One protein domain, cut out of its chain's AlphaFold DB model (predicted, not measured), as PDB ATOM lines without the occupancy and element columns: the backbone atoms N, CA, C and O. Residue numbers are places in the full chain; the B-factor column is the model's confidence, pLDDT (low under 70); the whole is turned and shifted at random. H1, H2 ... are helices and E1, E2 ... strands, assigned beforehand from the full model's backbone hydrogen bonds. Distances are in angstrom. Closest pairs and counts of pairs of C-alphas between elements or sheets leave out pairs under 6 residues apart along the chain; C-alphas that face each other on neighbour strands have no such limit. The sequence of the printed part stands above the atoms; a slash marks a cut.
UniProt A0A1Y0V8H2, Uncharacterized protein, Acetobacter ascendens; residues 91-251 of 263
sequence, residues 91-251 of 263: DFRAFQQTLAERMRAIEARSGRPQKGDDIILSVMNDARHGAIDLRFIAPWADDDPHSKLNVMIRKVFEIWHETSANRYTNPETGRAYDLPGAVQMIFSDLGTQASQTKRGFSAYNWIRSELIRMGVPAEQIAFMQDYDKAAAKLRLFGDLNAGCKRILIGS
ATOM      1  N   ASP A  91      -9.832 -24.162  40.954       91.38
ATOM      2  CA  ASP A  91      -8.520 -24.611  40.485       91.38
ATOM      3  C   ASP A  91      -7.671 -25.174  41.629       91.38
ATOM      4  O   ASP A  91      -7.007 -26.204  41.482       91.38
ATOM      5  N   PHE A  92      -7.727 -24.551  42.814       91.50
ATOM      6  CA  PHE A  92      -7.007 -25.065  43.976       91.50
ATOM      7  C   PHE A  92      -7.611 -26.386  44.469       91.50
ATOM      8  O   PHE A  92      -6.867 -27.316  44.788       91.50
ATOM      9  N   ARG A  93      -8.945 -26.522  44.466       91.69
ATOM     10  CA  ARG A  93      -9.623 -27.796  44.767       91.69
ATOM     11  C   ARG A  93      -9.246 -28.894  43.776       91.69
ATOM     12  O   ARG A  93      -8.978 -30.019  44.198       91.69
ATOM     13  N   ALA A  94      -9.188 -28.579  42.485       93.25
ATOM     14  CA  ALA A  94      -8.745 -29.517  41.459       93.25
ATOM     15  C   ALA A  94      -7.294 -29.955  41.713       93.25
ATOM     16  O   ALA A  94      -6.991 -31.149  41.718       93.25
ATOM     17  N   PHE A  95      -6.402 -29.018  42.047       94.31
ATOM     18  CA  PHE A  95      -5.032 -29.346  42.433       94.31
ATOM     19  C   PHE A  95      -4.970 -30.260  43.670       94.31
ATOM     20  O   PHE A  95      -4.215 -31.236  43.673       94.31
ATOM     21  N   GLN A  96      -5.801 -30.037  44.693       94.25
ATOM     22  CA  GLN A  96      -5.876 -30.924  45.863       94.25
ATOM     23  C   GLN A  96      -6.261 -32.367  45.500       94.25
ATOM     24  O   GLN A  96      -5.731 -33.306  46.100       94.25
ATOM     25  N   GLN A  97      -7.119 -32.566  44.493       94.56
ATOM     26  CA  GLN A  97      -7.447 -33.904  43.990       94.56
ATOM     27  C   GLN A  97      -6.218 -34.589  43.376       94.56
ATOM     28  O   GLN A  97      -5.946 -35.745  43.700       94.56
ATOM     29  N   THR A  98      -5.403 -33.862  42.603       95.56
ATOM     30  CA  THR A  98      -4.149 -34.412  42.049       95.56
ATOM     31  C   THR A  98      -3.159 -34.819  43.149       95.56
ATOM     32  O   THR A  98      -2.501 -35.856  43.057       95.56
ATOM     33  N   LEU A  99      -3.083 -34.051  44.243       96.38
ATOM     34  CA  LEU A  99      -2.267 -34.409  45.406       96.38
ATOM     35  C   LEU A  99      -2.792 -35.677  46.087       96.38
ATOM     36  O   LEU A  99      -1.996 -36.524  46.489       96.38
ATOM     37  N   ALA A 100      -4.115 -35.840  46.188       94.88
ATOM     38  CA  ALA A 100      -4.724 -37.046  46.743       94.88
ATOM     39  C   ALA A 100      -4.359 -38.298  45.929       94.88
ATOM     40  O   ALA A 100      -4.034 -39.336  46.506       94.88
ATOM     41  N   GLU A 101      -4.378 -38.198  44.601       95.75
ATOM     42  CA  GLU A 101      -3.985 -39.286  43.699       95.75
ATOM     43  C   GLU A 101      -2.505 -39.646  43.852       95.75
ATOM     44  O   GLU A 101      -2.175 -40.824  44.020       95.75
ATOM     45  N   ARG A 102      -1.620 -38.640  43.900       96.25
ATOM     46  CA  ARG A 102      -0.184 -38.835  44.166       96.25
ATOM     47  C   ARG A 102       0.051 -39.542  45.499       96.25
ATOM     48  O   ARG A 102       0.822 -40.499  45.558       96.25
ATOM     49  N   MET A 103      -0.645 -39.126  46.561       94.44
ATOM     50  CA  MET A 103      -0.551 -39.766  47.879       94.44
ATOM     51  C   MET A 103      -0.973 -41.237  47.833       94.44
ATOM     52  O   MET A 103      -0.224 -42.083  48.315       94.44
ATOM     53  N   ARG A 104      -2.108 -41.562  47.198       94.25
ATOM     54  CA  ARG A 104      -2.566 -42.957  47.052       94.25
ATOM     55  C   ARG A 104      -1.560 -43.811  46.284       94.25
ATOM     56  O   ARG A 104      -1.300 -44.945  46.673       94.25
ATOM     57  N   ALA A 105      -0.973 -43.274  45.214       94.88
ATOM     58  CA  ALA A 105       0.040 -43.981  44.433       94.88
ATOM     59  C   ALA A 105       1.321 -44.251  45.244       94.88
ATOM     60  O   ALA A 105       1.930 -45.311  45.102       94.88
ATOM     61  N   ILE A 106       1.721 -43.313  46.109       94.31
ATOM     62  CA  ILE A 106       2.854 -43.488  47.029       94.31
ATOM     63  C   ILE A 106       2.532 -44.554  48.083       94.31
ATOM     64  O   ILE A 106       3.361 -45.425  48.328       94.31
ATOM     65  N   GLU A 107       1.341 -44.512  48.682       91.50
ATOM     66  CA  GLU A 107       0.900 -45.483  49.693       91.50
ATOM     67  C   GLU A 107       0.769 -46.904  49.128       91.50
ATOM     68  O   GLU A 107       1.085 -47.872  49.814       91.50
ATOM     69  N   ALA A 108       0.347 -47.037  47.868       94.06
ATOM     70  CA  ALA A 108       0.229 -48.323  47.185       94.06
ATOM     71  C   ALA A 108       1.578 -48.903  46.717       94.06
ATOM     72  O   ALA A 108       1.636 -50.060  46.293       94.06
ATOM     73  N   ARG A 109       2.668 -48.124  46.752       93.19
ATOM     74  CA  ARG A 109       3.977 -48.574  46.272       93.19
ATOM     75  C   ARG A 109       4.581 -49.607  47.224       93.19
ATOM     76  O   ARG A 109       4.728 -49.370  48.418       93.19
ATOM     77  N   SER A 110       5.030 -50.730  46.668       90.44
ATOM     78  CA  SER A 110       5.825 -51.720  47.394       90.44
ATOM     79  C   SER A 110       7.321 -51.403  47.318       90.44
ATOM     80  O   SER A 110       7.853 -51.183  46.230       90.44
ATOM     81  N   GLY A 111       8.020 -51.485  48.449       88.31
ATOM     82  CA  GLY A 111       9.471 -51.289  48.514       88.31
ATOM     83  C   GLY A 111       9.891 -49.835  48.744       88.31
ATOM     84  O   GLY A 111       9.068 -48.930  48.858       88.31
ATOM     85  N   ARG A 112      11.203 -49.612  48.879       90.56
ATOM     86  CA  ARG A 112      11.758 -48.274  49.134       90.56
ATOM     87  C   ARG A 112      11.710 -47.416  47.860       90.56
ATOM     88  O   ARG A 112      11.982 -47.952  46.786       90.56
ATOM     89  N   PRO A 113      11.428 -46.105  47.970       92.75
ATOM     90  CA  PRO A 113      11.443 -45.205  46.821       92.75
ATOM     91  C   PRO A 113      12.843 -45.110  46.204       92.75
ATOM     92  O   PRO A 113      13.852 -45.121  46.915       92.75
ATOM     93  N   GLN A 114      12.895 -44.995  44.879       92.88
ATOM     94  CA  GLN A 114      14.119 -44.779  44.113       92.88
ATOM     95  C   GLN A 114      14.352 -43.287  43.842       92.88
ATOM     96  O   GLN A 114      13.476 -42.442  44.019       92.88
ATOM     97  N   LYS A 115      15.568 -42.930  43.420       92.12
ATOM     98  CA  LYS A 115      15.894 -41.540  43.077       92.12
ATOM     99  C   LYS A 115      15.020 -41.071  41.907       92.12
ATOM    100  O   LYS A 115      15.073 -41.661  40.837       92.12
ATOM    101  N   GLY A 116      14.306 -39.964  42.102       89.56
ATOM    102  CA  GLY A 116      13.401 -39.386  41.101       89.56
ATOM    103  C   GLY A 116      11.943 -39.797  41.289       89.56
ATOM    104  O   GLY A 116      11.063 -39.159  40.717       89.56
ATOM    105  N   ASP A 117      11.682 -40.791  42.134       93.25
ATOM    106  CA  ASP A 117      10.324 -41.134  42.506       93.25
ATOM    107  C   ASP A 117       9.642 -39.990  43.255       93.25
ATOM    108  O   ASP A 117      10.237 -39.311  44.101       93.25
ATOM    109  N   ASP A 118       8.338 -39.869  43.029       93.88
ATOM    110  CA  ASP A 118       7.497 -39.074  43.905       93.88
ATOM    111  C   ASP A 118       7.411 -39.719  45.297       93.88
ATOM    112  O   ASP A 118       7.304 -40.948  45.429       93.88
ATOM    113  N   ILE A 119       7.473 -38.872  46.323       94.94
ATOM    114  CA  ILE A 119       7.471 -39.229  47.746       94.94
ATOM    115  C   ILE A 119       6.620 -38.228  48.523       94.94
ATOM    116  O   ILE A 119       6.387 -37.106  48.074       94.94
ATOM    117  N   ILE A 120       6.205 -38.594  49.738       92.00
ATOM    118  CA  ILE A 120       5.302 -37.750  50.531       92.00
ATOM    119  C   ILE A 120       5.870 -36.346  50.801       92.00
ATOM    120  O   ILE A 120       5.128 -35.369  50.790       92.00
ATOM    121  N   LEU A 121       7.193 -36.222  50.960       92.38
ATOM    122  CA  LEU A 121       7.867 -34.930  51.133       92.38
ATOM    123  C   LEU A 121       7.739 -34.033  49.893       92.38
ATOM    124  O   LEU A 121       7.560 -32.825  50.034       92.38
ATOM    125  N   SER A 122       7.792 -34.610  48.691       94.31
ATOM    126  CA  SER A 122       7.599 -33.885  47.431       94.31
ATOM    127  C   SER A 122       6.161 -33.383  47.310       94.31
ATOM    128  O   SER A 122       5.950 -32.204  47.030       94.31
ATOM    129  N   VAL A 123       5.179 -34.235  47.630       95.75
ATOM    130  CA  VAL A 123       3.755 -33.862  47.677       95.75
ATOM    131  C   VAL A 123       3.514 -32.734  48.683       95.75
ATOM    132  O   VAL A 123       2.860 -31.747  48.355       95.75
ATOM    133  N   MET A 124       4.070 -32.834  49.894       93.00
ATOM    134  CA  MET A 124       3.970 -31.781  50.913       93.00
ATOM    135  C   MET A 124       4.599 -30.468  50.441       93.00
ATOM    136  O   MET A 124       4.041 -29.395  50.675       93.00
ATOM    137  N   ASN A 125       5.754 -30.536  49.774       94.06
ATOM    138  CA  ASN A 125       6.420 -29.357  49.241       94.06
ATOM    139  C   ASN A 125       5.549 -28.658  48.190       94.06
ATOM    140  O   ASN A 125       5.363 -27.445  48.269       94.06
ATOM    141  N   ASP A 126       4.979 -29.406  47.247       95.12
ATOM    142  CA  ASP A 126       4.089 -28.854  46.225       95.12
ATOM    143  C   ASP A 126       2.788 -28.320  46.830       95.12
ATOM    144  O   ASP A 126       2.386 -27.203  46.520       95.12
ATOM    145  N   ALA A 127       2.177 -29.034  47.775       94.94
ATOM    146  CA  ALA A 127       0.973 -28.568  48.458       94.94
ATOM    147  C   ALA A 127       1.184 -27.223  49.164       94.94
ATOM    148  O   ALA A 127       0.364 -26.317  49.030       94.94
ATOM    149  N   ARG A 128       2.313 -27.052  49.868       94.69
ATOM    150  CA  ARG A 128       2.646 -25.782  50.535       94.69
ATOM    151  C   ARG A 128       2.847 -24.636  49.545       94.69
ATOM    152  O   ARG A 128       2.450 -23.516  49.846       94.69
ATOM    153  N   HIS A 129       3.453 -24.910  48.393       95.38
ATOM    154  CA  HIS A 129       3.659 -23.910  47.350       95.38
ATOM    155  C   HIS A 129       2.343 -23.541  46.650       95.38
ATOM    156  O   HIS A 129       1.998 -22.364  46.600       95.38
ATOM    157  N   GLY A 130       1.572 -24.529  46.193       94.62
ATOM    158  CA  GLY A 130       0.276 -24.305  45.546       94.62
ATOM    159  C   GLY A 130      -0.745 -23.635  46.467       94.62
ATOM    160  O   GLY A 130      -1.560 -22.848  46.006       94.62
ATOM    161  N   ALA A 131      -0.664 -23.871  47.782       93.50
ATOM    162  CA  ALA A 131      -1.510 -23.195  48.764       93.50
ATOM    163  C   ALA A 131      -1.189 -21.702  48.941       93.50
ATOM    164  O   ALA A 131      -2.003 -20.994  49.533       93.50
ATOM    165  N   ILE A 132      -0.010 -21.237  48.511       95.19
ATOM    166  CA  ILE A 132       0.320 -19.805  48.439       95.19
ATOM    167  C   ILE A 132      -0.253 -19.233  47.146       95.19
ATOM    168  O   ILE A 132      -0.970 -18.232  47.185       95.19
ATOM    169  N   ASP A 133       0.096 -19.870  46.029       95.62
ATOM    170  CA  ASP A 133      -0.306 -19.482  44.684       95.62
ATOM    171  C   ASP A 133      -0.091 -20.660  43.715       95.62
ATOM    172  O   ASP A 133       0.970 -21.298  43.724       95.62
ATOM    173  N   LEU A 134      -1.074 -20.958  42.862       95.25
ATOM    174  CA  LEU A 134      -0.996 -22.088  41.930       95.25
ATOM    175  C   LEU A 134       0.111 -21.934  40.881       95.25
ATOM    176  O   LEU A 134       0.590 -22.946  40.362       95.25
ATOM    177  N   ARG A 135       0.613 -20.716  40.638       95.62
ATOM    178  CA  ARG A 135       1.738 -20.479  39.719       95.62
ATOM    179  C   ARG A 135       3.046 -21.122  40.164       95.62
ATOM    180  O   ARG A 135       3.951 -21.302  39.356       95.62
ATOM    181  N   PHE A 136       3.165 -21.548  41.422       95.56
ATOM    182  CA  PHE A 136       4.302 -22.374  41.836       95.56
ATOM    183  C   PHE A 136       4.265 -23.817  41.316       95.56
ATOM    184  O   PHE A 136       5.285 -24.513  41.383       95.56
ATOM    185  N   ILE A 137       3.091 -24.273  40.878       94.25
ATOM    186  CA  ILE A 137       2.845 -25.616  40.346       94.25
ATOM    187  C   ILE A 137       2.707 -25.554  38.830       94.25
ATOM    188  O   ILE A 137       3.343 -26.329  38.123       94.25
ATOM    189  N   ALA A 138       1.924 -24.595  38.343       90.38
ATOM    190  CA  ALA A 138       1.724 -24.325  36.931       90.38
ATOM    191  C   ALA A 138       2.066 -22.853  36.659       90.38
ATOM    192  O   ALA A 138       1.186 -22.006  36.768       90.38
ATOM    193  N   PRO A 139       3.321 -22.507  36.314       85.75
ATOM    194  CA  PRO A 139       3.749 -21.110  36.137       85.75
ATOM    195  C   PRO A 139       2.988 -20.320  35.067       85.75
ATOM    196  O   PRO A 139       3.064 -19.097  35.043       85.75
ATOM    197  N   TRP A 140       2.277 -21.021  34.185       84.62
ATOM    198  CA  TRP A 140       1.396 -20.462  33.160       84.62
ATOM    199  C   TRP A 140      -0.058 -20.292  33.623       84.62
ATOM    200  O   TRP A 140      -0.886 -19.877  32.819       84.62
ATOM    201  N   ALA A 141      -0.395 -20.670  34.859       89.38
ATOM    202  CA  ALA A 141      -1.715 -20.424  35.421       89.38
ATOM    203  C   ALA A 141      -1.969 -18.917  35.535       89.38
ATOM    204  O   ALA A 141      -1.042 -18.134  35.777       89.38
ATOM    205  N   ASP A 142      -3.233 -18.535  35.381       91.38
ATOM    206  CA  ASP A 142      -3.655 -17.150  35.524       91.38
ATOM    207  C   ASP A 142      -3.414 -16.634  36.951       91.38
ATOM    208  O   ASP A 142      -3.319 -17.389  37.925       91.38
ATOM    209  N   ASP A 143      -3.293 -15.313  37.072       93.31
ATOM    210  CA  ASP A 143      -3.190 -14.650  38.368       93.31
ATOM    211  C   ASP A 143      -4.538 -14.700  39.094       93.31
ATOM    212  O   ASP A 143      -5.444 -13.925  38.795       93.31
ATOM    213  N   ASP A 144      -4.669 -15.616  40.053       93.06
ATOM    214  CA  ASP A 144      -5.877 -15.753  40.866       93.06
ATOM    215  C   ASP A 144      -5.950 -14.624  41.915       93.06
ATOM    216  O   ASP A 144      -5.181 -14.630  42.889       93.06
ATOM    217  N   PRO A 145      -6.889 -13.664  41.799       93.00
ATOM    218  CA  PRO A 145      -7.001 -12.567  42.753       93.00
ATOM    219  C   PRO A 145      -7.377 -13.047  44.163       93.00
ATOM    220  O   PRO A 145      -7.164 -12.308  45.130       93.00
ATOM    221  N   HIS A 146      -7.900 -14.261  44.319       93.19
ATOM    222  CA  HIS A 146      -8.263 -14.853  45.603       93.19
ATOM    223  C   HIS A 146      -7.129 -15.681  46.226       93.19
ATOM    224  O   HIS A 146      -7.272 -16.120  47.368       93.19
ATOM    225  N   SER A 147      -5.977 -15.825  45.555       95.00
ATOM    226  CA  SER A 147      -4.811 -16.511  46.122       95.00
ATOM    227  C   SER A 147      -4.334 -15.843  47.417       95.00
ATOM    228  O   SER A 147      -4.458 -14.625  47.605       95.00
ATOM    229  N   LYS A 148      -3.729 -16.621  48.328       95.88
ATOM    230  CA  LYS A 148      -3.165 -16.072  49.580       95.88
ATOM    231  C   LYS A 148      -2.150 -14.972  49.299       95.88
ATOM    232  O   LYS A 148      -2.090 -13.994  50.043       95.88
ATOM    233  N   LEU A 149      -1.374 -15.137  48.229       96.94
ATOM    234  CA  LEU A 149      -0.395 -14.159  47.785       96.94
ATOM    235  C   LEU A 149      -1.059 -12.817  47.451       96.94
ATOM    236  O   LEU A 149      -0.670 -11.793  48.011       96.94
ATOM    237  N   ASN A 150      -2.099 -12.820  46.613       96.50
ATOM    238  CA  ASN A 150      -2.769 -11.591  46.184       96.50
ATOM    239  C   ASN A 150      -3.622 -10.954  47.286       96.50
ATOM    240  O   ASN A 150      -3.651  -9.728  47.414       96.50
ATOM    241  N   VAL A 151      -4.267 -11.760  48.133       97.44
ATOM    242  CA  VAL A 151      -4.960 -11.269  49.335       97.44
ATOM    243  C   VAL A 151      -3.981 -10.538  50.262       97.44
ATOM    244  O   VAL A 151      -4.281  -9.437  50.727       97.44
ATOM    245  N   MET A 152      -2.796 -11.112  50.494       97.75
ATOM    246  CA  MET A 152      -1.757 -10.496  51.321       97.75
ATOM    247  C   MET A 152      -1.220  -9.203  50.691       97.75
ATOM    248  O   MET A 152      -1.151  -8.190  51.384       97.75
ATOM    249  N   ILE A 153      -0.921  -9.195  49.384       98.50
ATOM    250  CA  ILE A 153      -0.436  -7.999  48.669       98.50
ATOM    251  C   ILE A 153      -1.425  -6.836  48.802       98.50
ATOM    252  O   ILE A 153      -1.021  -5.726  49.150       98.50
ATOM    253  N   ARG A 154      -2.727  -7.089  48.604       98.06
ATOM    254  CA  ARG A 154      -3.758  -6.055  48.779       98.06
ATOM    255  C   ARG A 154      -3.786  -5.508  50.201       98.06
ATOM    256  O   ARG A 154      -3.894  -4.297  50.368       98.06
ATOM    257  N   LYS A 155      -3.646  -6.368  51.214       97.69
ATOM    258  CA  LYS A 155      -3.608  -5.931  52.617       97.69
ATOM    259  C   LYS A 155      -2.366  -5.112  52.946       97.69
ATOM    260  O   LYS A 155      -2.475  -4.106  53.641       97.69
ATOM    261  N   VAL A 156      -1.209  -5.484  52.405       98.31
ATOM    262  CA  VAL A 156       0.016  -4.687  52.543       98.31
ATOM    263  C   VAL A 156      -0.154  -3.313  51.901       98.31
ATOM    264  O   VAL A 156       0.220  -2.306  52.503       98.31
ATOM    265  N   PHE A 157      -0.743  -3.252  50.706       98.62
ATOM    266  CA  PHE A 157      -1.016  -1.988  50.029       98.62
ATOM    267  C   PHE A 157      -2.005  -1.108  50.808       98.62
ATOM    268  O   PHE A 157      -1.742   0.076  51.001       98.62
ATOM    269  N   GLU A 158      -3.097  -1.689  51.310       98.25
ATOM    270  CA  GLU A 158      -4.091  -1.017  52.159       98.25
ATOM    271  C   GLU A 158      -3.426  -0.367  53.379       98.25
ATOM    272  O   GLU A 158      -3.520   0.846  53.553       98.25
ATOM    273  N   ILE A 159      -2.646  -1.131  54.153       97.19
ATOM    274  CA  ILE A 159      -1.922  -0.611  55.325       97.19
ATOM    275  C   ILE A 159      -0.910   0.464  54.915       97.19
ATOM    276  O   ILE A 159      -0.768   1.488  55.591       97.19
ATOM    277  N   TRP A 160      -0.187   0.263  53.812       98.25
ATOM    278  CA  TRP A 160       0.788   1.235  53.319       98.25
ATOM    279  C   TRP A 160       0.123   2.574  52.979       98.25
ATOM    280  O   TRP A 160       0.650   3.628  53.358       98.25
ATOM    281  N   HIS A 161      -1.038   2.526  52.323       98.31
ATOM    282  CA  HIS A 161      -1.822   3.689  51.931       98.31
ATOM    283  C   HIS A 161      -2.446   4.384  53.149       98.31
ATOM    284  O   HIS A 161      -2.222   5.578  53.347       98.31
ATOM    285  N   GLU A 162      -3.150   3.645  54.010       97.69
ATOM    286  CA  GLU A 162      -3.809   4.179  55.213       97.69
ATOM    287  C   GLU A 162      -2.827   4.846  56.176       97.69
ATOM    288  O   GLU A 162      -3.141   5.856  56.802       97.69
ATOM    289  N   THR A 163      -1.619   4.296  56.292       96.69
ATOM    290  CA  THR A 163      -0.611   4.824  57.215       96.69
ATOM    291  C   THR A 163       0.282   5.894  56.596       96.69
ATOM    292  O   THR A 163       1.092   6.467  57.319       96.69
ATOM    293  N   SER A 164       0.153   6.188  55.297       96.12
ATOM    294  CA  SER A 164       1.076   7.049  54.536       96.12
ATOM    295  C   SER A 164       1.223   8.474  55.079       96.12
ATOM    296  O   SER A 164       2.280   9.077  54.913       96.12
ATOM    297  N   ALA A 165       0.198   9.004  55.750       95.94
ATOM    298  CA  ALA A 165       0.222  10.333  56.362       95.94
ATOM    299  C   ALA A 165       0.595  10.314  57.857       95.94
ATOM    300  O   ALA A 165       0.894  11.370  58.425       95.94
ATOM    301  N   ASN A 166       0.608   9.140  58.495       95.12
ATOM    302  CA  ASN A 166       0.854   9.016  59.929       95.12
ATOM    303  C   ASN A 166       2.287   9.429  60.262       95.12
ATOM    304  O   ASN A 166       3.243   8.934  59.660       95.12
ATOM    305  N   ARG A 167       2.430  10.313  61.252       92.81
ATOM    306  CA  ARG A 167       3.722  10.681  61.830       92.81
ATOM    307  C   ARG A 167       3.972   9.864  63.087       92.81
ATOM    308  O   ARG A 167       3.133   9.835  63.985       92.81
ATOM    309  N   TYR A 168       5.132   9.223  63.123       90.88
ATOM    310  CA  TYR A 168       5.603   8.435  64.253       90.88
ATOM    311  C   TYR A 168       6.683   9.213  64.996       90.88
ATOM    312  O   TYR A 168       7.356  10.072  64.420       90.88
ATOM    313  N   THR A 169       6.833   8.930  66.282       89.94
ATOM    314  CA  THR A 169       7.828   9.563  67.146       89.94
ATOM    315  C   THR A 169       8.751   8.505  67.703       89.94
ATOM    316  O   THR A 169       8.276   7.483  68.195       89.94
ATOM    317  N   ASN A 170      10.048   8.787  67.697       86.06
ATOM    318  CA  ASN A 170      11.027   7.939  68.339       86.06
ATOM    319  C   ASN A 170      10.742   7.895  69.858       86.06
ATOM    320  O   ASN A 170      10.718   8.953  70.500       86.06
ATOM    321  N   PRO A 171      10.519   6.711  70.451       80.06
ATOM    322  CA  PRO A 171      10.089   6.594  71.844       80.06
ATOM    323  C   PRO A 171      11.167   6.996  72.861       80.06
ATOM    324  O   PRO A 171      10.829   7.328  73.993       80.06
ATOM    325  N   GLU A 172      12.447   6.989  72.475       83.12
ATOM    326  CA  GLU A 172      13.571   7.343  73.352       83.12
ATOM    327  C   GLU A 172      13.806   8.858  73.396       83.12
ATOM    328  O   GLU A 172      14.098   9.421  74.448       83.12
ATOM    329  N   THR A 173      13.666   9.534  72.252       87.81
ATOM    330  CA  THR A 173      13.961  10.973  72.118       87.81
ATOM    331  C   THR A 173      12.717  11.860  72.100       87.81
ATOM    332  O   THR A 173      12.834  13.079  72.231       87.81
ATOM    333  N   GLY A 174      11.532  11.280  71.881       88.12
ATOM    334  CA  GLY A 174      10.267  11.997  71.698       88.12
ATOM    335  C   GLY A 174      10.171  12.791  70.390       88.12
ATOM    336  O   GLY A 174       9.171  13.470  70.159       88.12
ATOM    337  N   ARG A 175      11.194  12.739  69.527       90.75
ATOM    338  CA  ARG A 175      11.218  13.476  68.258       90.75
ATOM    339  C   ARG A 175      10.412  12.742  67.195       90.75
ATOM    340  O   ARG A 175      10.487  11.520  67.093       90.75
ATOM    341  N   ALA A 176       9.664  13.493  66.391       90.81
ATOM    342  CA  ALA A 176       9.010  12.948  65.208       90.81
ATOM    343  C   ALA A 176      10.058  12.507  64.177       90.81
ATOM    344  O   ALA A 176      11.068  13.188  64.003       90.81
ATOM    345  N   TYR A 177       9.800  11.392  63.496       90.62
ATOM    346  CA  TYR A 177      10.560  11.019  62.308       90.62
ATOM    347  C   TYR A 177      10.234  11.962  61.149       90.62
ATOM    348  O   TYR A 177       9.098  12.430  61.006       90.62
ATOM    349  N   ASP A 178      11.235  12.210  60.305       91.19
ATOM    350  CA  ASP A 178      11.106  13.104  59.152       91.19
ATOM    351  C   ASP A 178      10.087  12.568  58.136       91.19
ATOM    352  O   ASP A 178       9.242  13.314  57.621       91.19
ATOM    353  N   LEU A 179      10.130  11.258  57.874       94.31
ATOM    354  CA  LEU A 179       9.241  10.585  56.933       94.31
ATOM    355  C   LEU A 179       8.013   9.993  57.647       94.31
ATOM    356  O   LEU A 179       8.149   9.363  58.698       94.31
ATOM    357  N   PRO A 180       6.800  10.165  57.090       94.62
ATOM    358  CA  PRO A 180       5.623   9.447  57.555       94.62
ATOM    359  C   PRO A 180       5.540   8.033  56.989       94.62
ATOM    360  O   PRO A 180       6.223   7.679  56.026       94.62
ATOM    361  N   GLY A 181       4.593   7.265  57.521       94.88
ATOM    362  CA  GLY A 181       4.279   5.942  57.001       94.88
ATOM    363  C   GLY A 181       4.713   4.819  57.924       94.88
ATOM    364  O   GLY A 181       5.816   4.830  58.454       94.88
ATOM    365  N   ALA A 182       3.840   3.826  58.111       94.06
ATOM    366  CA  ALA A 182       4.237   2.619  58.825       94.06
ATOM    367  C   ALA A 182       5.179   1.770  57.964       94.06
ATOM    368  O   ALA A 182       5.058   1.749  56.730       94.06
ATOM    369  N   VAL A 183       6.051   1.033  58.648       95.25
ATOM    370  CA  VAL A 183       6.854  -0.054  58.093       95.25
ATOM    371  C   VAL A 183       6.090  -1.369  58.222       95.25
ATOM    372  O   VAL A 183       5.400  -1.613  59.211       95.25
ATOM    373  N   GLN A 184       6.229  -2.231  57.221       96.12
ATOM    374  CA  GLN A 184       5.670  -3.575  57.194       96.12
ATOM    375  C   GLN A 184       6.769  -4.595  56.899       96.12
ATOM    376  O   GLN A 184       7.642  -4.363  56.062       96.12
ATOM    377  N   MET A 185       6.701  -5.745  57.568       95.38
ATOM    378  CA  MET A 185       7.590  -6.880  57.327       95.38
ATOM    379  C   MET A 185       6.784  -8.074  56.830       95.38
ATOM    380  O   MET A 185       5.800  -8.469  57.451       95.38
ATOM    381  N   ILE A 186       7.221  -8.660  55.721       96.44
ATOM    382  CA  ILE A 186       6.592  -9.810  55.079       96.44
ATOM    383  C   ILE A 186       7.530 -11.005  55.220       96.44
ATOM    384  O   ILE A 186       8.622 -11.024  54.647       96.44
ATOM    385  N   PHE A 187       7.084 -12.012  55.966       94.81
ATOM    386  CA  PHE A 187       7.829 -13.248  56.179       94.81
ATOM    387  C   PHE A 187       7.321 -14.344  55.247       94.81
ATOM    388  O   PHE A 187       6.141 -14.691  55.270       94.81
ATOM    389  N   SER A 188       8.217 -14.921  54.449       94.62
ATOM    390  CA  SER A 188       7.928 -16.141  53.697       94.62
ATOM    391  C   SER A 188       9.186 -16.973  53.486       94.62
ATOM    392  O   SER A 188      10.149 -16.529  52.858       94.62
ATOM    393  N   ASP A 189       9.152 -18.212  53.973       93.25
ATOM    394  CA  ASP A 189      10.210 -19.204  53.749       93.25
ATOM    395  C   ASP A 189      10.132 -19.840  52.352       93.25
ATOM    396  O   ASP A 189      11.104 -20.425  51.872       93.25
ATOM    397  N   LEU A 190       8.980 -19.715  51.687       94.06
ATOM    398  CA  LEU A 190       8.728 -20.238  50.346       94.06
ATOM    399  C   LEU A 190       8.649 -19.106  49.322       94.06
ATOM    400  O   LEU A 190       8.388 -17.949  49.657       94.06
ATOM    401  N   GLY A 191       8.877 -19.443  48.053       93.31
ATOM    402  CA  GLY A 191       8.749 -18.474  46.968       93.31
ATOM    403  C   GLY A 191       9.775 -17.341  46.992       93.31
ATOM    404  O   GLY A 191       9.488 -16.268  46.462       93.31
ATOM    405  N   THR A 192      10.946 -17.573  47.598       93.81
ATOM    406  CA  THR A 192      12.085 -16.638  47.590       93.81
ATOM    407  C   THR A 192      12.520 -16.301  46.161       93.81
ATOM    408  O   THR A 192      12.131 -16.978  45.211       93.81
ATOM    409  N   GLN A 193      13.388 -15.303  45.978       90.56
ATOM    410  CA  GLN A 193      13.898 -14.941  44.644       90.56
ATOM    411  C   GLN A 193      14.516 -16.135  43.891       90.56
ATOM    412  O   GLN A 193      14.313 -16.280  42.687       90.56
ATOM    413  N   ALA A 194      15.176 -17.055  44.605       89.81
ATOM    414  CA  ALA A 194      15.725 -18.289  44.039       89.81
ATOM    415  C   ALA A 194      14.652 -19.274  43.528       89.81
ATOM    416  O   ALA A 194      14.964 -20.186  42.767       89.81
ATOM    417  N   SER A 195      13.388 -19.116  43.927       90.00
ATOM    418  CA  SER A 195      12.267 -19.896  43.393       90.00
ATOM    419  C   SER A 195      12.016 -19.599  41.915       90.00
ATOM    420  O   SER A 195      11.568 -20.487  41.194       90.00
ATOM    421  N   GLN A 196      12.372 -18.401  41.431       92.31
ATOM    422  CA  GLN A 196      12.194 -18.034  40.026       92.31
ATOM    423  C   GLN A 196      12.886 -19.031  39.089       92.31
ATOM    424  O   GLN A 196      12.296 -19.470  38.109       92.31
ATOM    425  N   THR A 197      14.121 -19.427  39.409       89.94
ATOM    426  CA  THR A 197      14.892 -20.374  38.592       89.94
ATOM    427  C   THR A 197      14.485 -21.825  38.832       89.94
ATOM    428  O   THR A 197      14.576 -22.638  37.920       89.94
ATOM    429  N   LYS A 198      14.022 -22.166  40.043       88.00
ATOM    430  CA  LYS A 198      13.659 -23.543  40.419       88.00
ATOM    431  C   LYS A 198      12.250 -23.956  39.997       88.00
ATOM    432  O   LYS A 198      12.024 -25.130  39.738       88.00
ATOM    433  N   ARG A 199      11.304 -23.016  39.999       89.25
ATOM    434  CA  ARG A 199       9.871 -23.267  39.783       89.25
ATOM    435  C   ARG A 199       9.251 -22.379  38.705       89.25
ATOM    436  O   ARG A 199       8.067 -22.506  38.456       89.25
ATOM    437  N   GLY A 200      10.000 -21.459  38.093       92.44
ATOM    438  CA  GLY A 200       9.458 -20.513  37.106       92.44
ATOM    439  C   GLY A 200       8.658 -19.351  37.708       92.44
ATOM    440  O   GLY A 200       8.260 -18.448  36.977       92.44
ATOM    441  N   PHE A 201       8.468 -19.329  39.032       95.56
ATOM    442  CA  PHE A 201       7.718 -18.296  39.744       95.56
ATOM    443  C   PHE A 201       8.353 -17.966  41.103       95.56
ATOM    444  O   PHE A 201       8.885 -18.838  41.803       95.56
ATOM    445  N   SER A 202       8.292 -16.688  41.481       95.81
ATOM    446  CA  SER A 202       8.810 -16.142  42.736       95.81
ATOM    447  C   SER A 202       7.773 -15.214  43.359       95.81
ATOM    448  O   SER A 202       7.486 -14.148  42.814       95.81
ATOM    449  N   ALA A 203       7.264 -15.586  44.538       97.12
ATOM    450  CA  ALA A 203       6.364 -14.727  45.304       97.12
ATOM    451  C   ALA A 203       7.048 -13.408  45.671       97.12
ATOM    452  O   ALA A 203       6.411 -12.367  45.625       97.12
ATOM    453  N   TYR A 204       8.346 -13.421  45.979       97.38
ATOM    454  CA  TYR A 204       9.089 -12.208  46.338       97.38
ATOM    455  C   TYR A 204       9.089 -11.185  45.202       97.38
ATOM    456  O   TYR A 204       8.808 -10.005  45.414       97.38
ATOM    457  N   ASN A 205       9.388 -11.653  43.990       96.56
ATOM    458  CA  ASN A 205       9.399 -10.793  42.813       96.56
ATOM    459  C   ASN A 205       7.981 -10.336  42.471       96.56
ATOM    460  O   ASN A 205       7.793  -9.166  42.159       96.56
ATOM    461  N   TRP A 206       6.996 -11.234  42.587       97.62
ATOM    462  CA  TRP A 206       5.590 -10.912  42.355       97.62
ATOM    463  C   TRP A 206       5.079  -9.828  43.310       97.62
ATOM    464  O   TRP A 206       4.569  -8.814  42.849       97.62
ATOM    465  N   ILE A 207       5.315  -9.975  44.621       98.44
ATOM    466  CA  ILE A 207       4.961  -8.979  45.647       98.44
ATOM    467  C   ILE A 207       5.533  -7.611  45.280       98.44
ATOM    468  O   ILE A 207       4.805  -6.623  45.273       98.44
ATOM    469  N   ARG A 208       6.828  -7.545  44.949       98.44
ATOM    470  CA  ARG A 208       7.476  -6.282  44.577       98.44
ATOM    471  C   ARG A 208       6.843  -5.666  43.330       98.44
ATOM    472  O   ARG A 208       6.537  -4.478  43.348       98.44
ATOM    473  N   SER A 209       6.662  -6.449  42.269       98.12
ATOM    474  CA  SER A 209       6.085  -5.965  41.010       98.12
ATOM    475  C   SER A 209       4.659  -5.451  41.197       98.12
ATOM    476  O   SER A 209       4.342  -4.364  40.721       98.12
ATOM    477  N   GLU A 210       3.828  -6.182  41.937       98.38
ATOM    478  CA  GLU A 210       2.435  -5.806  42.167       98.38
ATOM    479  C   GLU A 210       2.302  -4.577  43.059       98.38
ATOM    480  O   GLU A 210       1.549  -3.664  42.731       98.38
ATOM    481  N   LEU A 211       3.087  -4.476  44.134       98.69
ATOM    482  CA  LEU A 211       3.095  -3.270  44.964       98.69
ATOM    483  C   LEU A 211       3.520  -2.033  44.162       98.69
ATOM    484  O   LEU A 211       2.897  -0.981  44.293       98.69
ATOM    485  N   ILE A 212       4.526  -2.162  43.287       98.75
ATOM    486  CA  ILE A 212       4.933  -1.078  42.380       98.75
ATOM    487  C   ILE A 212       3.801  -0.727  41.410       98.75
ATOM    488  O   ILE A 212       3.496   0.451  41.228       98.75
ATOM    489  N   ARG A 213       3.136  -1.731  40.830       98.44
ATOM    490  CA  ARG A 213       1.987  -1.542  39.932       98.44
ATOM    491  C   ARG A 213       0.830  -0.811  40.619       98.44
ATOM    492  O   ARG A 213       0.151  -0.019  39.974       98.44
ATOM    493  N   MET A 214       0.627  -1.048  41.914       98.38
ATOM    494  CA  MET A 214      -0.379  -0.366  42.737       98.38
ATOM    495  C   MET A 214       0.051   1.045  43.186       98.38
ATOM    496  O   MET A 214      -0.773   1.786  43.715       98.38
ATOM    497  N   GLY A 215       1.308   1.443  42.957       98.12
ATOM    498  CA  GLY A 215       1.814   2.795  43.213       98.12
ATOM    499  C   GLY A 215       2.812   2.920  44.368       98.12
ATOM    500  O   GLY A 215       3.195   4.037  44.710       98.12
ATOM    501  N   VAL A 216       3.258   1.813  44.972       98.44
ATOM    502  CA  VAL A 216       4.320   1.850  45.988       98.44
ATOM    503  C   VAL A 216       5.664   2.149  45.311       98.44
ATOM    504  O   VAL A 216       6.065   1.406  44.411       98.44
ATOM    505  N   PRO A 217       6.414   3.178  45.740       98.19
ATOM    506  CA  PRO A 217       7.717   3.465  45.154       98.19
ATOM    507  C   PRO A 217       8.706   2.310  45.365       98.19
ATOM    508  O   PRO A 217       8.819   1.757  46.465       98.19
ATOM    509  N   ALA A 218       9.432   1.934  44.311       98.19
ATOM    510  CA  ALA A 218      10.312   0.763  44.317       98.19
ATOM    511  C   ALA A 218      11.426   0.864  45.372       98.19
ATOM    512  O   ALA A 218      11.864  -0.149  45.918       98.19
ATOM    513  N   GLU A 219      11.872   2.080  45.673       97.50
ATOM    514  CA  GLU A 219      12.866   2.395  46.689       97.50
ATOM    515  C   GLU A 219      12.381   2.128  48.114       97.50
ATOM    516  O   GLU A 219      13.225   1.942  48.983       97.50
ATOM    517  N   GLN A 220      11.071   2.041  48.362       98.06
ATOM    518  CA  GLN A 220      10.531   1.714  49.686       98.06
ATOM    519  C   GLN A 220      10.503   0.209  49.970       98.06
ATOM    520  O   GLN A 220      10.254  -0.189  51.110       98.06
ATOM    521  N   ILE A 221      10.763  -0.625  48.960       98.44
ATOM    522  CA  ILE A 221      10.727  -2.084  49.060       98.44
ATOM    523  C   ILE A 221      12.165  -2.610  49.146       98.44
ATOM    524  O   ILE A 221      13.033  -2.216  48.363       98.44
ATOM    525  N   ALA A 222      12.427  -3.498  50.099       97.25
ATOM    526  CA  ALA A 222      13.722  -4.149  50.273       97.25
ATOM    527  C   ALA A 222      13.564  -5.659  50.487       97.25
ATOM    528  O   ALA A 222      12.610  -6.112  51.124       97.25
ATOM    529  N   PHE A 223      14.531  -6.432  49.993       96.38
ATOM    530  CA  PHE A 223      14.680  -7.848  50.314       96.38
ATOM    531  C   PHE A 223      15.807  -8.019  51.323       96.38
ATOM    532  O   PHE A 223      16.915  -7.543  51.095       96.38
ATOM    533  N   MET A 224      15.564  -8.729  52.423       93.75
ATOM    534  CA  MET A 224      16.596  -8.968  53.439       93.75
ATOM    535  C   MET A 224      17.801  -9.742  52.868       93.75
ATOM    536  O   MET A 224      18.928  -9.569  53.325       93.75
ATOM    537  N   GLN A 225      17.574 -10.589  51.859       90.31
ATOM    538  CA  GLN A 225      18.607 -11.387  51.192       90.31
ATOM    539  C   GLN A 225      19.659 -10.540  50.464       90.31
ATOM    540  O   GLN A 225      20.784 -11.005  50.304       90.31
ATOM    541  N   ASP A 226      19.322  -9.308  50.077       92.25
ATOM    542  CA  ASP A 226      20.244  -8.404  49.382       92.25
ATOM    543  C   ASP A 226      21.273  -7.766  50.345       92.25
ATOM    544  O   ASP A 226      22.191  -7.069  49.912       92.25
ATOM    545  N   TYR A 227      21.141  -8.006  51.658       91.88
ATOM    546  CA  TYR A 227      21.957  -7.413  52.720       91.88
ATOM    547  C   TYR A 227      22.608  -8.518  53.565       91.88
ATOM    548  O   TYR A 227      22.141  -8.874  54.646       91.88
ATOM    549  N   ASP A 228      23.708  -9.086  53.077       85.19
ATOM    550  CA  ASP A 228      24.409 -10.216  53.701       85.19
ATOM    551  C   ASP A 228      25.350  -9.798  54.848       85.19
ATOM    552  O   ASP A 228      25.436 -10.473  55.879       85.19
ATOM    553  N   LYS A 229      26.017  -8.650  54.707       90.06
ATOM    554  CA  LYS A 229      26.986  -8.114  55.673       90.06
ATOM    555  C   LYS A 229      26.307  -7.412  56.845       90.06
ATOM    556  O   LYS A 229      25.366  -6.643  56.664       90.06
ATOM    557  N   ALA A 230      26.873  -7.571  58.044       88.12
ATOM    558  CA  ALA A 230      26.368  -6.947  59.272       88.12
ATOM    559  C   ALA A 230      26.180  -5.422  59.145       88.12
ATOM    560  O   ALA A 230      25.130  -4.901  59.509       88.12
ATOM    561  N   ALA A 231      27.150  -4.716  58.553       90.62
ATOM    562  CA  ALA A 231      27.054  -3.271  58.327       90.62
ATOM    563  C   ALA A 231      25.914  -2.887  57.365       90.62
ATOM    564  O   ALA A 231      25.243  -1.876  57.568       90.62
ATOM    565  N   ALA A 232      25.665  -3.703  56.335       92.44
ATOM    566  CA  ALA A 232      24.582  -3.476  55.382       92.44
ATOM    567  C   ALA A 232      23.209  -3.706  56.038       92.44
ATOM    568  O   ALA A 232      22.307  -2.894  55.853       92.44
ATOM    569  N   LYS A 233      23.077  -4.755  56.862       91.38
ATOM    570  CA  LYS A 233      21.865  -5.018  57.659       91.38
ATOM    571  C   LYS A 233      21.577  -3.894  58.648       91.38
ATOM    572  O   LYS A 233      20.449  -3.426  58.719       91.38
ATOM    573  N   LEU A 234      22.598  -3.416  59.363       90.38
ATOM    574  CA  LEU A 234      22.447  -2.304  60.302       90.38
ATOM    575  C   LEU A 234      21.956  -1.033  59.595       90.38
ATOM    576  O   LEU A 234      21.050  -0.367  60.087       90.38
ATOM    577  N   ARG A 235      22.509  -0.732  58.412       92.69
ATOM    578  CA  ARG A 235      22.035   0.380  57.582       92.69
ATOM    579  C   ARG A 235      20.581   0.187  57.151       92.69
ATOM    580  O   ARG A 235      19.802   1.120  57.279       92.69
ATOM    581  N   LEU A 236      20.209  -1.012  56.698       94.50
ATOM    582  CA  LEU A 236      18.828  -1.327  56.331       94.50
ATOM    583  C   LEU A 236      17.863  -1.124  57.508       94.50
ATOM    584  O   LEU A 236      16.783  -0.579  57.313       94.50
ATOM    585  N   PHE A 237      18.239  -1.525  58.724       92.56
ATOM    586  CA  PHE A 237      17.414  -1.299  59.915       92.56
ATOM    587  C   PHE A 237      17.268   0.189  60.240       92.56
ATOM    588  O   PHE A 237      16.168   0.632  60.558       92.56
ATOM    589  N   GLY A 238      18.339   0.971  60.071       92.06
ATOM    590  CA  GLY A 238      18.266   2.430  60.130       92.06
ATOM    591  C   GLY A 238      17.307   3.009  59.085       92.06
ATOM    592  O   GLY A 238      16.465   3.834  59.425       92.06
ATOM    593  N   ASP A 239      17.373   2.529  57.840       94.44
ATOM    594  CA  ASP A 239      16.482   2.964  56.760       94.44
ATOM    595  C   ASP A 239      15.012   2.571  57.016       94.44
ATOM    596  O   ASP A 239      14.109   3.292  56.592       94.44
ATOM    597  N   LEU A 240      14.754   1.450  57.701       93.94
ATOM    598  CA  LEU A 240      13.407   1.052  58.127       93.94
ATOM    599  C   LEU A 240      12.893   1.976  59.232       93.94
ATOM    600  O   LEU A 240      11.835   2.572  59.066       93.94
ATOM    601  N   ASN A 241      13.661   2.164  60.309       90.81
ATOM    602  CA  ASN A 241      13.273   3.050  61.416       90.81
ATOM    603  C   ASN A 241      13.065   4.501  60.947       90.81
ATOM    604  O   ASN A 241      12.188   5.198  61.441       90.81
ATOM    605  N   ALA A 242      13.836   4.956  59.955       90.81
ATOM    606  CA  ALA A 242      13.677   6.280  59.356       90.81
ATOM    607  C   ALA A 242      12.500   6.387  58.364       90.81
ATOM    608  O   ALA A 242      12.226   7.480  57.877       90.81
ATOM    609  N   GLY A 243      11.837   5.279  58.016       91.62
ATOM    610  CA  GLY A 243      10.751   5.240  57.030       91.62
ATOM    611  C   GLY A 243      11.204   5.312  55.565       91.62
ATOM    612  O   GLY A 243      10.362   5.352  54.667       91.62
ATOM    613  N   CYS A 244      12.514   5.293  55.290       94.94
ATOM    614  CA  CYS A 244      13.073   5.252  53.933       94.94
ATOM    615  C   CYS A 244      12.708   3.940  53.223       94.94
ATOM    616  O   CYS A 244      12.375   3.929  52.036       94.94
ATOM    617  N   LYS A 245      12.756   2.824  53.959       96.44
ATOM    618  CA  LYS A 245      12.176   1.541  53.556       96.44
ATOM    619  C   LYS A 245      10.882   1.343  54.330       96.44
ATOM    620  O   LYS A 245      10.876   1.442  55.548       96.44
ATOM    621  N   ARG A 246       9.789   1.036  53.634       96.94
ATOM    622  CA  ARG A 246       8.473   0.805  54.253       96.94
ATOM    623  C   ARG A 246       7.996  -0.632  54.141       96.94
ATOM    624  O   ARG A 246       7.061  -1.007  54.840       96.94
ATOM    625  N   ILE A 247       8.615  -1.439  53.282       98.25
ATOM    626  CA  ILE A 247       8.260  -2.845  53.094       98.25
ATOM    627  C   ILE A 247       9.546  -3.665  53.041       98.25
ATOM    628  O   ILE A 247      10.339  -3.530  52.109       98.25
ATOM    629  N   LEU A 248       9.743  -4.522  54.039       97.31
ATOM    630  CA  LEU A 248      10.835  -5.489  54.081       97.31
ATOM    631  C   LEU A 248      10.288  -6.893  53.832       97.31
ATOM    632  O   LEU A 248       9.345  -7.318  54.492       97.31
ATOM    633  N   ILE A 249      10.901  -7.629  52.911       97.31
ATOM    634  CA  ILE A 249      10.523  -9.004  52.581       97.31
ATOM    635  C   ILE A 249      11.702  -9.924  52.904       97.31
ATOM    636  O   ILE A 249      12.837  -9.655  52.508       97.31
ATOM    637  N   GLY A 250      11.451 -11.025  53.607       95.00
ATOM    638  CA  GLY A 250      12.497 -11.973  53.982       95.00
ATOM    639  C   GLY A 250      11.953 -13.295  54.512       95.00
ATOM    640  O   GLY A 250      10.746 -13.490  54.635       95.00
ATOM    641  N   SER A 251      12.854 -14.229  54.801       92.44
ATOM    642  CA  SER A 251      12.502 -15.527  55.375       92.44
ATOM    643  C   SER A 251      12.703 -15.515  56.886       92.44
ATOM    644  O   SER A 251      13.389 -14.649  57.435       92.44
TER     645      SER A 251
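AT A GLANCE: This is residues 91 to 251 of the 263 residues of an uncharacterized protein of Acetobacter ascendens (UniProt A0A1Y0V8H2). A small sheet of three short parallel strands, with H3 and H5 packed on it, forms the core of an elongated domain; a helical hairpin of H1 and H2, joined to it by residues 131 to 147, makes one end of the long axis, and the long link of residues 163 to 183, between H3 and E1, reaches out to the other end. H6 only grazes the sheet, and residues 108 to 116 of the hairpin's link stick out. The printed part has 161 residues, with six named helices and three named strands in the order H1 H2 H3 E1 H4 H5 E2 H6 E3. The sheet runs E1 E3 E2, all parallel, and the class is mostly helix. The whole is loose, with a radius of gyration of the C-alphas of 20.0 A and spans of 68 by 34 by 25 A.

HOW THE PARTS SIT: The inner strand E3, residues 247 to 250, has the edge strands E1, residues 184 to 187, and E2, residues 221 to 223, as parallel neighbours. N 248 and O 184 are 2.9 A apart, and N 249 and O 222 are 2.9 A apart, both within hydrogen-bond range. H5, residues 203 to 213, is on the sheet at a height of 9.8 A, over E3 and, only just, over E2, with 3 of its C-alphas falling there. It runs along the strands, at 6 degrees to E3 on the local plane. H3, residues 148 to 162, touches H5 at a steep tilt of 41 degrees, the same way; their closest C-alphas, Ile 153 and Ile 207, are 6.3 A apart. H3 and H5 on one face of the sheet make two layers, helices over a sheet. H4, residues 195 to 199, is near H5, with 7 pairs of C-alphas within 10 A. E1, H4 H5 and E2 form a split strand-helix-strand unit, with E3 between its strands. H6, residues 230 to 241, only grazes the sheet with residues 236 to 240. E2, H6 and E3 form a strand-helix-strand unit, two parallel neighbour strands with a helix between; both crossovers are right-handed. H1, residues 91 to 107, and H2, residues 120 to 130, form a helical hairpin at a shallow tilt of 4 degrees, with closest C-alphas Leu 99 and Val 123 at 6.5 A. H1 and H2 are apart from H3. In the six helices every O i to N i+4 pair is within hydrogen-bond range.

IN THESE COORDINATES: H1 begins at C-alpha 91 (-8.520, -24.611, 40.485) and is 24.7 A long. H3 is 21.0 A long and H6 16.6 A. E3 ends at C-alpha 250 (12.497, -11.973, 53.982).

THE WHOLE: The C-alphas farthest apart, Ser 110 and Arg 175, are 68.7 A apart. The links H1 to H2, H2 to H3 and H3 to E1 are long. The printed part has no cut, and no printed residue is under 70 in pLDDT.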